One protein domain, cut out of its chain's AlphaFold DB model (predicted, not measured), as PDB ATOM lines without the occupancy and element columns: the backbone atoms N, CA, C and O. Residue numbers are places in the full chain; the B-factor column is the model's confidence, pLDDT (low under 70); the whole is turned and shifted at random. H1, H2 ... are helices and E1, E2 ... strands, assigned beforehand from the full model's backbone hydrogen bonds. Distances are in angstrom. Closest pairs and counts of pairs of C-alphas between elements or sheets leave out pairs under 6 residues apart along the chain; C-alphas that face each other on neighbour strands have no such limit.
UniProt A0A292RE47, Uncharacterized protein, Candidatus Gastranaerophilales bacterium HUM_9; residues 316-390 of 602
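This is residues 316 to 390 of the 602 residues of an uncharacterized protein of Candidatus Gastranaerophilales bacterium HUM_9 (UniProt A0A292RE47). With little regular structure, a small three-stranded sheet has H1 over one face, while H2, H3 and long loops, residues 339 to 351 and 370 to 390, make much of the rest. Of 75 printed residues, 26 are in named elements, H1 E1 E2 H2 H3 E3, class mixed; the sheet, E1 E2 E3, is mixed. It is compact, radius of gyration of the C-alphas 11.1 A, spanning 33 by 21 by 21 A.

E2, residues 336 to 338, forms an antiparallel hairpin with E1, residues 328 to 330 (N 329 to O 337, 2.9 A), and is parallel to E3, residues 366 to 369 (N 338 to O 368, 2.9 A). H1, residues 317 to 323, is on the sheet, height 8.9 A, only just over E2 with 3 C-alphas; closest to E1 are the C-alphas of Pro 318 and Ser 328, 5.9 A. H2, residues 352 to 355, and H3, residues 359 to 363, are not on it; they are close but not clearly touching, closest C-alphas Ala 353 and Glu 359, 7.2 A. E2, H2, H3 and E3 form a strand-helix-strand unit, parallel strands joined through helices, its crossover right-handed. In H1 and H3 every O i to N i+4 pair is within hydrogen-bond range; H2 is too short for one.

H1, 9.9 A long, begins at C-alpha 317 (91.429, 21.289, 75.556); E3, 7.7 A, ends at C-alpha 369 (103.129, 29.292, 74.187).

The farthest C-alphas, Lys 332 and Gly 349, are 33.8 A apart. The printed part has no cut; the link E2 to H2 is long; no printed residue is under 70 in pLDDT.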
ATOM      1  N   ASP A 316      88.806  17.828  75.995       95.38
ATOM      2  CA  ASP A 316      89.000  18.475  74.691       95.38
ATOM      3  C   ASP A 316      89.498  19.914  74.899       95.38
ATOM      4  O   ASP A 316      88.769  20.904  74.771       95.38
ATOM      5  N   PHE A 317      90.770  20.015  75.292       93.88
ATOM      6  CA  PHE A 317      91.429  21.289  75.556       93.88
ATOM      7  C   PHE A 317      91.441  22.235  74.353       93.88
ATOM      8  O   PHE A 317      91.225  23.423  74.578       93.88
ATOM      9  N   PRO A 318      91.619  21.788  73.093       96.19
ATOM     10  CA  PRO A 318      91.516  22.681  71.941       96.19
ATOM     11  C   PRO A 318      90.196  23.449  71.888       96.19
ATOM     12  O   PRO A 318      90.215  24.664  71.687       96.19
ATOM     13  N   LYS A 319      89.062  22.777  72.126       97.00
ATOM     14  CA  LYS A 319      87.745  23.427  72.131       97.00
ATOM     15  C   LYS A 319      87.558  24.372  73.320       97.00
ATOM     16  O   LYS A 319      86.962  25.435  73.164       97.00
ATOM     17  N   ILE A 320      88.072  24.003  74.493       96.12
ATOM     18  CA  ILE A 320      88.054  24.870  75.680       96.12
ATOM     19  C   ILE A 320      88.883  26.134  75.417       96.12
ATOM     20  O   ILE A 320      88.403  27.239  75.636       96.12
ATOM     21  N   LEU A 321      90.105  25.985  74.907       95.94
ATOM     22  CA  LEU A 321      91.005  27.096  74.600       95.94
ATOM     23  C   LEU A 321      90.404  28.045  73.554       95.94
ATOM     24  O   LEU A 321      90.457  29.260  73.742       95.94
ATOM     25  N   ASP A 322      89.777  27.515  72.503       96.00
ATOM     26  CA  ASP A 322      89.131  28.326  71.464       96.00
ATOM     27  C   ASP A 322      88.008  29.218  72.025       96.00
ATOM     28  O   ASP A 322      87.893  30.385  71.643       96.00
ATOM     29  N   TYR A 323      87.250  28.725  73.014       95.44
ATOM     30  CA  TYR A 323      86.223  29.513  73.709       95.44
ATOM     31  C   TYR A 323      86.789  30.755  74.416       95.44
ATOM     32  O   TYR A 323      86.140  31.804  74.441       95.44
ATOM     33  N   PHE A 324      88.014  30.647  74.941       94.81
ATOM     34  CA  PHE A 324      88.783  31.745  75.543       94.81
ATOM     35  C   PHE A 324      89.658  32.490  74.523       94.81
ATOM     36  O   PHE A 324      90.592  33.194  74.899       94.81
ATOM     37  N   HIS A 325      89.382  32.324  73.226       94.94
ATOM     38  CA  HIS A 325      90.110  32.952  72.122       94.94
ATOM     39  C   HIS A 325      91.602  32.582  72.056       94.94
ATOM     40  O   HIS A 325      92.414  33.279  71.436       94.94
ATOM     41  N   ILE A 326      91.965  31.435  72.632       96.38
ATOM     42  CA  ILE A 326      93.312  30.879  72.599       96.38
ATOM     43  C   ILE A 326      93.386  29.858  71.466       96.38
ATOM     44  O   ILE A 326      92.873  28.743  71.539       96.38
ATOM     45  N   LYS A 327      94.076  30.237  70.392       97.06
ATOM     46  CA  LYS A 327      94.286  29.355  69.243       97.06
ATOM     47  C   LYS A 327      95.279  28.268  69.623       97.06
ATOM     48  O   LYS A 327      96.335  28.577  70.171       97.06
ATOM     49  N   SER A 328      94.975  27.026  69.271       97.44
ATOM     50  CA  SER A 328      95.853  25.876  69.473       97.44
ATOM     51  C   SER A 328      96.177  25.197  68.141       97.44
ATOM     52  O   SER A 328      95.389  25.221  67.194       97.44
ATOM     53  N   LYS A 329      97.375  24.619  68.047       98.00
ATOM     54  CA  LYS A 329      97.821  23.823  66.903       98.00
ATOM     55  C   LYS A 329      98.521  22.569  67.401       98.00
ATOM     56  O   LYS A 329      99.548  22.677  68.069       98.00
ATOM     57  N   GLU A 330      97.971  21.414  67.047       97.38
ATOM     58  CA  GLU A 330      98.553  20.109  67.356       97.38
ATOM     59  C   GLU A 330      99.743  19.810  66.438       97.38
ATOM     60  O   GLU A 330      99.730  20.127  65.242       97.38
ATOM     61  N   ASP A 331     100.784  19.211  67.003       95.88
ATOM     62  CA  ASP A 331     101.890  18.627  66.266       95.88
ATOM     63  C   ASP A 331     101.657  17.132  65.986       95.88
ATOM     64  O   ASP A 331     100.649  16.534  66.350       95.88
ATOM     65  N   LYS A 332     102.607  16.513  65.288       95.69
ATOM     66  CA  LYS A 332     102.548  15.090  64.919       95.69
ATOM     67  C   LYS A 332     102.616  14.128  66.118       95.69
ATOM     68  O   LYS A 332     102.293  12.958  65.952       95.69
ATOM     69  N   ASP A 333     103.092  14.603  67.269       94.62
ATOM     70  CA  ASP A 333     103.324  13.813  68.478       94.62
ATOM     71  C   ASP A 333     102.181  14.012  69.499       94.62
ATOM     72  O   ASP A 333     102.244  13.493  70.616       94.62
ATOM     73  N   GLY A 334     101.121  14.740  69.118       93.94
ATOM     74  CA  GLY A 334      99.933  14.981  69.936       93.94
ATOM     75  C   GLY A 334     100.100  16.080  70.987       93.94
ATOM     76  O   GLY A 334      99.373  16.086  71.984       93.94
ATOM     77  N   PHE A 335     101.076  16.976  70.807       97.31
ATOM     78  CA  PHE A 335     101.280  18.151  71.654       97.31
ATOM     79  C   PHE A 335     100.807  19.426  70.969       97.31
ATOM     80  O   PHE A 335     100.818  19.544  69.748       97.31
ATOM     81  N   TYR A 336     100.455  20.428  71.765       98.00
ATOM     82  CA  TYR A 336      99.932  21.696  71.289       98.00
ATOM     83  C   TYR A 336     100.946  22.830  71.431       98.00
ATOM     84  O   TYR A 336     101.637  22.982  72.444       98.00
ATOM     85  N   THR A 337     100.977  23.677  70.403       98.56
ATOM     86  CA  THR A 337     101.423  25.068  70.510       98.56
ATOM     87  C   THR A 337     100.188  25.956  70.623       98.56
ATOM     88  O   THR A 337      99.291  25.850  69.785       98.56
ATOM     89  N   ILE A 338     100.135  26.824  71.634       98.44
ATOM     90  CA  ILE A 338      99.023  27.761  71.844       98.44
ATOM     91  C   ILE A 338      99.461  29.209  71.623       98.44
ATOM     92  O   ILE A 338     100.621  29.558  71.847       98.44
ATOM     93  N   SER A 339      98.545  30.067  71.171       97.94
ATOM     94  CA  SER A 339      98.879  31.448  70.805       97.94
ATOM     95  C   SER A 339      99.295  32.304  72.001       97.94
ATOM     96  O   SER A 339     100.203  33.115  71.876       97.94
ATOM     97  N   HIS A 340      98.646  32.137  73.148       97.62
ATOM     98  CA  HIS A 340      98.931  32.814  74.416       97.62
ATOM     99  C   HIS A 340      98.178  32.089  75.540       97.62
ATOM    100  O   HIS A 340      97.326  31.248  75.267       97.62
ATOM    101  N   TYR A 341      98.472  32.423  76.791       96.94
ATOM    102  CA  TYR A 341      97.685  32.008  77.952       96.94
ATOM    103  C   TYR A 341      97.584  33.194  78.920       96.94
ATOM    104  O   TYR A 341      98.214  33.205  79.974       96.94
ATOM    105  N   ASP A 342      96.894  34.262  78.502       94.50
ATOM    106  CA  ASP A 342      96.738  35.496  79.288       94.50
ATOM    107  C   ASP A 342      95.375  35.517  79.985       94.50
ATOM    108  O   ASP A 342      94.405  36.059  79.457       94.50
ATOM    109  N   LEU A 343      95.302  34.948  81.194       87.31
ATOM    110  CA  LEU A 343      94.046  34.842  81.946       87.31
ATOM    111  C   LEU A 343      93.474  36.185  82.423       87.31
ATOM    112  O   LEU A 343      92.386  36.211  82.999       87.31
ATOM    113  N   LYS A 344      94.194  37.295  82.223       84.75
ATOM    114  CA  LYS A 344      93.695  38.650  82.490       84.75
ATOM    115  C   LYS A 344      92.963  39.250  81.291       84.75
ATOM    116  O   LYS A 344      92.121  40.120  81.475       84.75
ATOM    117  N   HIS A 345      93.273  38.795  80.077       84.38
ATOM    118  CA  HIS A 345      92.728  39.348  78.834       84.38
ATOM    119  C   HIS A 345      92.179  38.243  77.928       84.38
ATOM    120  O   HIS A 345      92.472  38.196  76.737       84.38
ATOM    121  N   THR A 346      91.359  37.359  78.493       79.31
ATOM    122  CA  THR A 346      90.676  36.288  77.747       79.31
ATOM    123  C   THR A 346      89.528  36.808  76.877       79.31
ATOM    124  O   THR A 346      88.978  36.059  76.077       79.31
ATOM    125  N   GLY A 347      89.131  38.077  77.047       81.94
ATOM    126  CA  GLY A 347      87.895  38.631  76.480       81.94
ATOM    127  C   GLY A 347      86.626  38.147  77.192       81.94
ATOM    128  O   GLY A 347      85.532  38.357  76.678       81.94
ATOM    129  N   ARG A 348      86.780  37.486  78.345       86.19
ATOM    130  CA  ARG A 348      85.727  36.857  79.151       86.19
ATOM    131  C   ARG A 348      85.894  37.272  80.616       86.19
ATOM    132  O   ARG A 348      87.024  37.482  81.057       86.19
ATOM    133  N   GLY A 349      84.802  37.357  81.374       86.69
ATOM    134  CA  GLY A 349      84.834  37.617  82.820       86.69
ATOM    135  C   GLY A 349      85.251  36.397  83.652       86.69
ATOM    136  O   GLY A 349      85.591  36.535  84.827       86.69
ATOM    137  N   ILE A 350      85.258  35.218  83.027       91.00
ATOM    138  CA  ILE A 350      85.550  33.913  83.630       91.00
ATOM    139  C   ILE A 350      86.883  33.322  83.143       91.00
ATOM    140  O   ILE A 350      87.431  33.708  82.105       91.00
ATOM    141  N   LYS A 351      87.390  32.332  83.879       91.12
ATOM    142  CA  LYS A 351      88.622  31.577  83.606       91.12
ATOM    143  C   LYS A 351      88.317  30.081  83.434       91.12
ATOM    144  O   LYS A 351      87.291  29.600  83.919       91.12
ATOM    145  N   PRO A 352      89.219  29.291  82.816       92.56
ATOM    146  CA  PRO A 352      89.050  27.837  82.718       92.56
ATOM    147  C   PRO A 352      88.790  27.156  84.074       92.56
ATOM    148  O   PRO A 352      87.945  26.266  84.176       92.56
ATOM    149  N   ALA A 353      89.460  27.615  85.134       89.94
ATOM    150  CA  ALA A 353      89.297  27.085  86.485       89.94
ATOM    151  C   ALA A 353      87.874  27.262  87.058       89.94
ATOM    152  O   ALA A 353      87.424  26.404  87.822       89.94
ATOM    153  N   ASP A 354      87.145  28.316  86.670       90.00
ATOM    154  CA  ASP A 354      85.759  28.567  87.111       90.00
ATOM    155  C   ASP A 354      84.778  27.544  86.512       90.00
ATOM    156  O   ASP A 354      83.740  27.205  87.094       90.00
ATOM    157  N   LEU A 355      85.152  26.995  85.353       92.31
ATOM    158  CA  LEU A 355      84.441  25.926  84.660       92.31
ATOM    159  C   LEU A 355      84.789  24.528  85.195       92.31
ATOM    160  O   LEU A 355      84.177  23.553  84.772       92.31
ATOM    161  N   GLY A 356      85.748  24.419  86.123       90.88
ATOM    162  CA  GLY A 356      86.253  23.137  86.623       90.88
ATOM    163  C   GLY A 356      87.256  22.456  85.688       90.88
ATOM    164  O   GLY A 356      87.484  21.253  85.813       90.88
ATOM    165  N   VAL A 357      87.856  23.195  84.747       93.69
ATOM    166  CA  VAL A 357      88.911  22.661  83.874       93.69
ATOM    167  C   VAL A 357      90.155  22.353  84.704       93.69
ATOM    168  O   VAL A 357      90.637  23.197  85.459       93.69
ATOM    169  N   ASN A 358      90.700  21.149  84.532       93.50
ATOM    170  CA  ASN A 358      91.973  20.763  85.126       93.50
ATOM    171  C   ASN A 358      93.133  21.332  84.288       93.50
ATOM    172  O   ASN A 358      93.501  20.766  83.256       93.50
ATOM    173  N   GLU A 359      93.686  22.466  84.725       94.94
ATOM    174  CA  GLU A 359      94.794  23.137  84.037       94.94
ATOM    175  C   GLU A 359      96.070  22.281  84.010       94.94
ATOM    176  O   GLU A 359      96.713  22.213  82.967       94.94
ATOM    177  N   ASP A 360      96.401  21.551  85.079       95.81
ATOM    178  CA  ASP A 360      97.587  20.680  85.099       95.81
ATOM    179  C   ASP A 360      97.491  19.605  84.005       95.81
ATOM    180  O   ASP A 360      98.421  19.409  83.218       95.81
ATOM    181  N   ALA A 361      96.323  18.960  83.877       95.19
ATOM    182  CA  ALA A 361      96.067  17.986  82.818       95.19
ATOM    183  C   ALA A 361      96.202  18.608  81.418       95.19
ATOM    184  O   ALA A 361      96.771  17.985  80.519       95.19
ATOM    185  N   MET A 362      95.735  19.847  81.239       95.88
ATOM    186  CA  MET A 362      95.882  20.596  79.991       95.88
ATOM    187  C   MET A 362      97.352  20.869  79.650       95.88
ATOM    188  O   MET A 362      97.778  20.641  78.515       95.88
ATOM    189  N   PHE A 363      98.153  21.297  80.626       96.88
ATOM    190  CA  PHE A 363      99.563  21.628  80.424       96.88
ATOM    191  C   PHE A 363     100.455  20.400  80.179       96.88
ATOM    192  O   PHE A 363     101.507  20.532  79.551       96.88
ATOM    193  N   THR A 364     100.010  19.177  80.500       96.69
ATOM    194  CA  THR A 364     100.697  17.948  80.033       96.69
ATOM    195  C   THR A 364     100.720  17.799  78.507       96.69
ATOM    196  O   THR A 364     101.515  17.031  77.964       96.69
ATOM    197  N   LYS A 365      99.844  18.520  77.796       96.62
ATOM    198  CA  LYS A 365      99.736  18.493  76.335       96.62
ATOM    199  C   LYS A 365     100.271  19.750  75.663       96.62
ATOM    200  O   LYS A 365     100.369  19.760  74.441       96.62
ATOM    201  N   ILE A 366     100.637  20.794  76.402       98.12
ATOM    202  CA  ILE A 366     101.123  22.054  75.827       98.12
ATOM    203  C   ILE A 366     102.649  22.077  75.896       98.12
ATOM    204  O   ILE A 366     103.218  22.075  76.978       98.12
ATOM    205  N   LYS A 367     103.313  22.168  74.739       97.88
ATOM    206  CA  LYS A 367     104.781  22.301  74.661       97.88
ATOM    207  C   LYS A 367     105.263  23.732  74.505       97.88
ATOM    208  O   LYS A 367     106.404  24.050  74.844       97.88
ATOM    209  N   ARG A 368     104.429  24.602  73.934       98.38
ATOM    210  CA  ARG A 368     104.837  25.959  73.571       98.38
ATOM    211  C   ARG A 368     103.688  26.946  73.672       98.38
ATOM    212  O   ARG A 368     102.600  26.694  73.160       98.38
ATOM    213  N   ILE A 369     103.984  28.107  74.241       98.69
ATOM    214  CA  ILE A 369     103.129  29.292  74.187       98.69
ATOM    215  C   ILE A 369     103.824  30.309  73.281       98.69
ATOM    216  O   ILE A 369     104.982  30.653  73.508       98.69
ATOM    217  N   GLU A 370     103.172  30.769  72.214       98.44
ATOM    218  CA  GLU A 370     103.797  31.713  71.274       98.44
ATOM    219  C   GLU A 370     103.846  33.145  71.805       98.44
ATOM    220  O   GLU A 370     104.786  33.872  71.497       98.44
ATOM    221  N   GLY A 371     102.848  33.531  72.590       97.69
ATOM    222  CA  GLY A 371     102.681  34.861  73.151       97.69
ATOM    223  C   GLY A 371     102.792  34.880  74.671       97.69
ATOM    224  O   GLY A 371     103.519  34.096  75.280       97.69
ATOM    225  N   LYS A 372     102.085  35.838  75.274       97.62
ATOM    226  CA  LYS A 372     102.104  36.122  76.712       97.62
ATOM    227  C   LYS A 372     101.534  34.964  77.533       97.62
ATOM    228  O   LYS A 372     100.555  34.340  77.126       97.62
ATOM    229  N   MET A 373     102.117  34.730  78.707       97.62
ATOM    230  CA  MET A 373     101.554  33.868  79.744       97.62
ATOM    231  C   MET A 373     101.279  34.711  80.988       97.62
ATOM    232  O   MET A 373     102.184  35.337  81.529       97.62
ATOM    233  N   ASN A 374     100.034  34.746  81.443       95.75
ATOM    234  CA  ASN A 374      99.647  35.396  82.684       95.75
ATOM    235  C   ASN A 374      98.788  34.441  83.503       95.75
ATOM    236  O   ASN A 374      97.660  34.139  83.117       95.75
ATOM    237  N   LEU A 375      99.339  33.998  84.629       94.44
ATOM    238  CA  LEU A 375      98.718  33.016  85.513       94.44
ATOM    239  C   LEU A 375      97.922  33.651  86.663       94.44
ATOM    240  O   LEU A 375      97.577  32.966  87.621       94.44
ATOM    241  N   GLU A 376      97.610  34.947  86.587       88.12
ATOM    242  CA  GLU A 376      96.743  35.614  87.561       88.12
ATOM    243  C   GLU A 376      95.362  34.928  87.625       88.12
ATOM    244  O   GLU A 376      94.590  34.937  86.659       88.12
ATOM    245  N   GLY A 377      95.056  34.315  88.774       82.94
ATOM    246  CA  GLY A 377      93.836  33.530  88.998       82.94
ATOM    247  C   GLY A 377      93.855  32.110  88.414       82.94
ATOM    248  O   GLY A 377      92.801  31.484  88.342       82.94
ATOM    249  N   SER A 378      95.013  31.608  87.979       90.62
ATOM    250  CA  SER A 378      95.189  30.207  87.575       90.62
ATOM    251  C   SER A 378      95.300  29.286  88.794       90.62
ATOM    252  O   SER A 378      95.901  29.657  89.807       90.62
ATOM    253  N   LYS A 379      94.783  28.060  88.664       91.69
ATOM    254  CA  LYS A 379      94.978  26.942  89.600       91.69
ATOM    255  C   LYS A 379      96.100  25.992  89.157       91.69
ATOM    256  O   LYS A 379      96.216  24.903  89.707       91.69
ATOM    257  N   LEU A 380      96.899  26.376  88.160       94.19
ATOM    258  CA  LEU A 380      98.026  25.584  87.673       94.19
ATOM    259  C   LEU A 380      99.067  25.366  88.784       94.19
ATOM    260  O   LEU A 380      99.572  26.321  89.379       94.19
ATOM    261  N   THR A 381      99.423  24.107  89.021       95.19
ATOM    262  CA  THR A 381     100.454  23.695  89.984       95.19
ATOM    263  C   THR A 381     101.666  23.050  89.314       95.19
ATOM    264  O   THR A 381     102.746  23.036  89.910       95.19
ATOM    265  N   ASP A 382     101.518  22.593  88.065       96.00
ATOM    266  CA  ASP A 382     102.587  22.022  87.250       96.00
ATOM    267  C   ASP A 382     102.497  22.499  85.790       96.00
ATOM    268  O   ASP A 382     101.487  22.334  85.114       96.00
ATOM    269  N   THR A 383     103.591  23.058  85.265       96.75
ATOM    270  CA  THR A 383     103.699  23.459  83.850       96.75
ATOM    271  C   THR A 383     103.769  22.282  82.868       96.75
ATOM    272  O   THR A 383     103.746  22.500  81.655       96.75
ATOM    273  N   GLY A 384     103.880  21.046  83.361       96.06
ATOM    274  CA  GLY A 384     103.832  19.825  82.567       96.06
ATOM    275  C   GLY A 384     104.949  19.744  81.526       96.06
ATOM    276  O   GLY A 384     106.137  19.709  81.853       96.06
ATOM    277  N   GLU A 385     104.562  19.691  80.251       96.94
ATOM    278  CA  GLU A 385     105.480  19.527  79.116       96.94
ATOM    279  C   GLU A 385     105.856  20.861  78.453       96.94
ATOM    280  O   GLU A 385     106.431  20.869  77.366       96.94
ATOM    281  N   LEU A 386     105.548  21.998  79.087       98.44
ATOM    282  CA  LEU A 386     105.835  23.319  78.535       98.44
ATOM    283  C   LEU A 386     107.347  23.591  78.496       98.44
ATOM    284  O   LEU A 386     108.013  23.678  79.524       98.44
ATOM    285  N   GLU A 387     107.891  23.780  77.293       97.94
ATOM    286  CA  GLU A 387     109.331  23.955  77.067       97.94
ATOM    287  C   GLU A 387     109.724  25.412  76.781       97.94
ATOM    288  O   GLU A 387     110.869  25.814  77.012       97.94
ATOM    289  N   SER A 388     108.811  26.223  76.231       97.94
ATOM    290  CA  SER A 388     109.127  27.606  75.852       97.94
ATOM    291  C   SER A 388     107.922  28.539  75.813       97.94
ATOM    292  O   SER A 388     106.816  28.147  75.426       97.94
ATOM    293  N   ILE A 389     108.178  29.805  76.150       98.69
ATOM    294  CA  ILE A 389     107.195  30.889  76.098       98.69
ATOM    295  C   ILE A 389     107.748  32.021  75.234       98.69
ATOM    296  O   ILE A 389     108.889  32.464  75.393       98.69
ATOM    297  N   GLY A 390     106.952  32.466  74.268       98.00
ATOM    298  CA  GLY A 390     107.350  33.496  73.321       98.00
ATOM    299  C   GLY A 390     107.047  34.926  73.765       98.00
ATOM    300  O   GLY A 390     107.646  35.832  73.202       98.00
TER     301      GLY A 390